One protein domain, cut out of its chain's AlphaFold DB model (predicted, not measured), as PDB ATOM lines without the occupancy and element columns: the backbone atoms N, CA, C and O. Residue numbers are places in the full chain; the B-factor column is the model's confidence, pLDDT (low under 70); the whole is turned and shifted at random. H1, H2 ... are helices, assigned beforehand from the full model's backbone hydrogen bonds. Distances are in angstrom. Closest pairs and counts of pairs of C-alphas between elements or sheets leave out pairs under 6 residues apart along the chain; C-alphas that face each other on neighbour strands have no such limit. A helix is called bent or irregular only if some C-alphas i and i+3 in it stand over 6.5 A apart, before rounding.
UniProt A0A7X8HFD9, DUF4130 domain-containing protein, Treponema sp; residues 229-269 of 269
ATOM      1  N   ASP A 229     158.405 253.896 338.364       82.69
ATOM      2  CA  ASP A 229     157.446 253.572 339.426       82.69
ATOM      3  C   ASP A 229     156.591 254.809 339.763       82.69
ATOM      4  O   ASP A 229     156.853 255.555 340.713       82.69
ATOM      5  N   LEU A 230     155.548 255.047 338.962       83.25
ATOM      6  CA  LEU A 230     154.601 256.142 339.179       83.25
ATOM      7  C   LEU A 230     153.904 256.029 340.540       83.25
ATOM      8  O   LEU A 230     153.610 257.051 341.160       83.25
ATOM      9  N   ALA A 231     153.660 254.813 341.034       84.00
ATOM     10  CA  ALA A 231     153.059 254.600 342.347       84.00
ATOM     11  C   ALA A 231     154.009 255.040 343.475       84.00
ATOM     12  O   ALA A 231     153.579 255.652 344.455       84.00
ATOM     13  N   GLY A 232     155.310 254.775 343.343       87.00
ATOM     14  CA  GLY A 232     156.360 255.298 344.221       87.00
ATOM     15  C   GLY A 232     156.455 256.823 344.203       87.00
ATOM     16  O   GLY A 232     156.542 257.454 345.264       87.00
ATOM     17  N   LEU A 233     156.354 257.437 343.022       88.31
ATOM     18  CA  LEU A 233     156.319 258.896 342.892       88.31
ATOM     19  C   LEU A 233     155.087 259.502 343.572       88.31
ATOM     20  O   LEU A 233     155.215 260.487 344.298       88.31
ATOM     21  N   TRP A 234     153.910 258.891 343.403       88.38
ATOM     22  CA  TRP A 234     152.686 259.322 344.082       88.38
ATOM     23  C   TRP A 234     152.796 259.239 345.605       88.38
ATOM     24  O   TRP A 234     152.433 260.199 346.285       88.38
ATOM     25  N   ARG A 235     153.345 258.142 346.143       89.62
ATOM     26  CA  ARG A 235     153.604 257.986 347.586       89.62
ATOM     27  C   ARG A 235     154.546 259.067 348.114       89.62
ATOM     28  O   ARG A 235     154.254 259.702 349.125       89.62
ATOM     29  N   THR A 236     155.635 259.323 347.391       90.56
ATOM     30  CA  THR A 236     156.617 260.358 347.750       90.56
ATOM     31  C   THR A 236     155.986 261.750 347.736       90.56
ATOM     32  O   THR A 236     156.133 262.510 348.692       90.56
ATOM     33  N   TYR A 237     155.228 262.071 346.683       90.12
ATOM     34  CA  TYR A 237     154.492 263.329 346.571       90.12
ATOM     35  C   TYR A 237     153.497 263.511 347.723       90.12
ATOM     36  O   TYR A 237     153.476 264.567 348.353       90.12
ATOM     37  N   TYR A 238     152.699 262.482 348.024       88.50
ATOM     38  CA  TYR A 238     151.705 262.547 349.093       88.50
ATOM     39  C   TYR A 238     152.363 262.760 350.457       88.50
ATOM     40  O   TYR A 238     151.967 263.670 351.181       88.50
ATOM     41  N   SER A 239     153.413 261.996 350.773       87.56
ATOM     42  CA  SER A 239     154.147 262.136 352.035       87.56
ATOM     43  C   SER A 239     154.800 263.511 352.190       87.56
ATOM     44  O   SER A 239     154.878 264.013 353.308       87.56
ATOM     45  N   ALA A 240     155.275 264.120 351.099       89.81
ATOM     46  CA  ALA A 240     155.857 265.461 351.130       89.81
ATOM     47  C   ALA A 240     154.792 266.567 351.258       89.81
ATOM     48  O   ALA A 240     155.055 267.618 351.843       89.81
ATOM     49  N   ALA A 241     153.595 266.348 350.706       87.12
ATOM     50  CA  ALA A 241     152.482 267.292 350.766       87.12
ATOM     51  C   ALA A 241     151.667 267.191 352.069       87.12
ATOM     52  O   ALA A 241     150.986 268.150 352.451       87.12
ATOM     53  N   GLU A 242     151.696 266.042 352.749       85.81
ATOM     54  CA  GLU A 242     150.972 265.829 353.996       85.81
ATOM     55  C   GLU A 242     151.586 266.663 355.128       85.81
ATOM     56  O   GLU A 242     152.777 266.603 355.417       85.81
ATOM     57  N   ASN A 243     150.751 267.462 355.797       86.44
ATOM     58  CA  ASN A 243     151.141 268.212 356.984       86.44
ATOM     59  C   ASN A 243     150.575 267.506 358.230       86.44
ATOM     60  O   ASN A 243     149.372 267.646 358.489       86.44
ATOM     61  N   PRO A 244     151.405 266.810 359.033       84.06
ATOM     62  CA  PRO A 244     150.936 266.044 360.190       84.06
ATOM     63  C   PRO A 244     150.188 266.897 361.219       84.06
ATOM     64  O   PRO A 244     149.223 266.437 361.828       84.06
ATOM     65  N   ALA A 245     150.564 268.172 361.370       88.69
ATOM     66  CA  ALA A 245     149.915 269.093 362.301       88.69
ATOM     67  C   ALA A 245     148.486 269.486 361.871       88.69
ATOM     68  O   ALA A 245     147.725 270.018 362.676       88.69
ATOM     69  N   ARG A 246     148.102 269.231 360.611       87.12
ATOM     70  CA  ARG A 246     146.767 269.517 360.054       87.12
ATOM     71  C   ARG A 246     145.937 268.254 359.802       87.12
ATOM     72  O   ARG A 246     144.917 268.320 359.113       87.12
ATOM     73  N   GLY A 247     146.349 267.110 360.350       83.94
ATOM     74  CA  GLY A 247     145.653 265.839 360.171       83.94
ATOM     75  C   GLY A 247     144.206 265.887 360.673       83.94
ATOM     76  O   GLY A 247     143.950 266.097 361.856       83.94
ATOM     77  N   ASN A 248     143.241 265.655 359.779       89.75
ATOM     78  CA  ASN A 248     141.832 265.491 360.143       89.75
ATOM     79  C   ASN A 248     141.236 264.250 359.452       89.75
ATOM     80  O   ASN A 248     140.758 264.336 358.315       89.75
ATOM     81  N   PRO A 249     141.220 263.087 360.130       87.62
ATOM     82  CA  PRO A 249     140.792 261.832 359.516       87.62
ATOM     83  C   PRO A 249     139.297 261.821 359.169       87.62
ATOM     84  O   PRO A 249     138.909 261.222 358.167       87.62
ATOM     85  N   ARG A 250     138.448 262.524 359.935       90.19
ATOM     86  CA  ARG A 250     137.008 262.639 359.634       90.19
ATOM     87  C   ARG A 250     136.780 263.402 358.333       90.19
ATOM     88  O   ARG A 250     135.995 262.966 357.493       90.19
ATOM     89  N   LEU A 251     137.498 264.510 358.154       89.88
ATOM     90  CA  LEU A 251     137.419 265.315 356.940       89.88
ATOM     91  C   LEU A 251     137.969 264.548 355.733       89.88
ATOM     92  O   LEU A 251     137.335 264.531 354.678       89.88
ATOM     93  N   ARG A 252     139.086 263.827 355.907       89.06
ATOM     94  CA  ARG A 252     139.630 262.942 354.866       89.06
ATOM     95  C   ARG A 252     138.592 261.917 354.416       89.06
ATOM     96  O   ARG A 252     138.360 261.799 353.223       89.06
ATOM     97  N   LEU A 253     137.893 261.257 355.341       89.44
ATOM     98  CA  LEU A 253     136.824 260.302 355.010       89.44
ATOM     99  C   LEU A 253     135.628 260.946 354.284       89.44
ATOM    100  O   LEU A 253     134.981 260.298 353.458       89.44
ATOM    101  N   GLN A 254     135.323 262.216 354.562       89.12
ATOM    102  CA  GLN A 254     134.233 262.944 353.905       89.12
ATOM    103  C   GLN A 254     134.532 263.239 352.422       89.12
ATOM    104  O   GLN A 254     133.641 263.093 351.565       89.12
ATOM    105  N   TYR A 255     135.771 263.642 352.119       87.56
ATOM    106  CA  TYR A 255     136.223 263.966 350.760       87.56
ATOM    107  C   TYR A 255     136.711 262.737 349.986       87.56
ATOM    108  O   TYR A 255     136.365 262.590 348.814       87.56
ATOM    109  N   MET A 256     137.396 261.812 350.660       89.62
ATOM    110  CA  MET A 256     137.932 260.557 350.133       89.62
ATOM    111  C   MET A 256     137.322 259.356 350.880       89.62
ATOM    112  O   MET A 256     137.948 258.804 351.788       89.62
ATOM    113  N   PRO A 257     136.093 258.926 350.540       89.44
ATOM    114  CA  PRO A 257     135.501 257.731 351.136       89.44
ATOM    115  C   PRO A 257     136.359 256.481 350.914       89.44
ATOM    116  O   PRO A 257     136.886 256.286 349.819       89.44
ATOM    117  N   ARG A 258     136.401 255.588 351.913       88.38
ATOM    118  CA  ARG A 258     137.254 254.376 351.924       88.38
ATOM    119  C   ARG A 258     137.116 253.482 350.694       88.38
ATOM    120  O   ARG A 258     138.072 252.833 350.304       88.38
ATOM    121  N   ARG A 259     135.943 253.462 350.059       87.44
ATOM    122  CA  ARG A 259     135.692 252.654 348.856       87.44
ATOM    123  C   ARG A 259     136.659 252.946 347.703       87.44
ATOM    124  O   ARG A 259     136.974 252.034 346.958       87.44
ATOM    125  N   TYR A 260     137.141 254.187 347.582       87.75
ATOM    126  CA  TYR A 260     138.067 254.577 346.516       87.75
ATOM    127  C   TYR A 260     139.529 254.275 346.854       87.75
ATOM    128  O   TYR A 260     140.373 254.344 345.970       87.75
ATOM    129  N   TRP A 261     139.841 253.930 348.108       89.56
ATOM    130  CA  TRP A 261     141.223 253.739 348.557       89.56
ATOM    131  C   TRP A 261     141.888 252.525 347.904       89.56
ATOM    132  O   TRP A 261     143.097 252.512 347.750       89.56
ATOM    133  N   LYS A 262     141.097 251.561 347.413       89.00
ATOM    134  CA  LYS A 262     141.574 250.385 346.666       89.00
ATOM    135  C   LYS A 262     142.452 250.720 345.454       89.00
ATOM    136  O   LYS A 262     143.217 249.872 345.013       89.00
ATOM    137  N   HIS A 263     142.280 251.909 344.876       88.38
ATOM    138  CA  HIS A 263     142.989 252.353 343.674       88.38
ATOM    139  C   HIS A 263     143.942 253.523 343.959       88.38
ATOM    140  O   HIS A 263     144.382 254.194 343.030       88.38
ATOM    141  N   LEU A 264     144.220 253.804 345.237       89.12
ATOM    142  CA  LEU A 264     145.112 254.877 345.666       89.12
ATOM    143  C   LEU A 264     146.390 254.266 346.247       89.12
ATOM    144  O   LEU A 264     146.338 253.741 347.357       89.12
ATOM    145  N   PRO A 265     147.529 254.329 345.536       85.88
ATOM    146  CA  PRO A 265     148.787 253.767 346.022       85.88
ATOM    147  C   PRO A 265     149.339 254.502 347.252       85.88
ATOM    148  O   PRO A 265     150.203 253.970 347.938       85.88
ATOM    149  N   GLU A 266     148.882 255.728 347.522       83.94
ATOM    150  CA  GLU A 266     149.343 256.539 348.651       83.94
ATOM    151  C   GLU A 266     148.630 256.265 349.981       83.94
ATOM    152  O   GLU A 266     149.088 256.727 351.024       83.94
ATOM    153  N   ILE A 267     147.495 255.561 349.958       82.38
ATOM    154  CA  ILE A 267     146.790 255.181 351.179       82.38
ATOM    155  C   ILE A 267     147.085 253.710 351.427       82.38
ATOM    156  O   ILE A 267     146.416 252.846 350.863       82.38
ATOM    157  N   ASP A 268     148.076 253.435 352.274       61.62
ATOM    158  CA  ASP A 268     148.346 252.076 352.744       61.62
ATOM    159  C   ASP A 268     147.059 251.497 353.370       61.62
ATOM    160  O   ASP A 268     146.442 252.112 354.251       61.62
ATOM    161  N   ALA A 269     146.606 250.366 352.819       46.91
ATOM    162  CA  ALA A 269     145.338 249.710 353.136       46.91
ATOM    163  C   ALA A 269     145.355 248.980 354.485       46.91
ATOM    164  O   ALA A 269     146.371 248.319 354.794       46.91
TER     165      ALA A 269
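This is residues 229 to 269 of the 269 residues of the protein "DUF4130 domain-containing protein" of Treponema sp (UniProt A0A7X8HFD9). The printed part makes a flat, open ring: the longest helix, H1, forms one side, a stretch with no named element leads round to H2, H3 follows on the far side, and after H3 the tail, residues 264 to 269, first turns in towards the inside of the ring and then leaves the ring's plane at its end, Ala 269. The helices do not pack on one another, and residues 240 to 257, of which 249 to 255 belong to H2, stand free as the outlying arc of the ring. The printed part has 41 residues, with three named helices in the order H1, H2, H3 and no named strand, and its class is all helix. It is only just compact, close to loose, with a radius of gyration of the C-alphas of 10.9 A, and its C-alphas span 30 by 25 by 14 A, an outline that is only just flat.

H1, residues 230 to 241, is the longest helix and touches no helix. H2, residues 249 to 255, is apart from H1. H3, residues 258 to 263, is apart from H1 too. H2 and H3 meet only through their link. In H1 and H2 every O i to N i+4 pair is within hydrogen-bond range. In H3 0 of 2 such pairs are within range, while 2 of its 3 O i to N i+3 pairs are. H3 is irregular, but only just: C-alphas 259 and 262 are 6.7 A apart.

H1 has 12 residues, from Leu 230 with its C-alpha at (154.601, 256.142, 339.179) to Ala 241 with its C-alpha at (152.482, 267.292, 350.766), 16.2 A from first to last C-alpha. H2 has 7 residues, Pro 249 to Tyr 255, and is 10.1 A long from first to last C-alpha; C-alpha 249 is at (140.792, 261.832, 359.516). H3 has 6 residues, Arg 258 to His 263, and is 10.2 A long by the same measure, ending with C-alpha 263 at (142.989, 252.353, 343.674).

The two C-alphas farthest apart are those of Asp 229 and Arg 250, at 30.1 A. The C-alphas of the first and last printed residues, Asp 229 and Ala 269, are 18.7 A apart, and Ala 269 is the chain's last residue. The printed part has no cut. The link from H1 to H2, with 7 residues between them, is short, and the link from H2 to H3, with 2 residues between them, is tight. The mean pLDDT of the printed part is 86.0, and residues 268 to 269 are under 70 in this model.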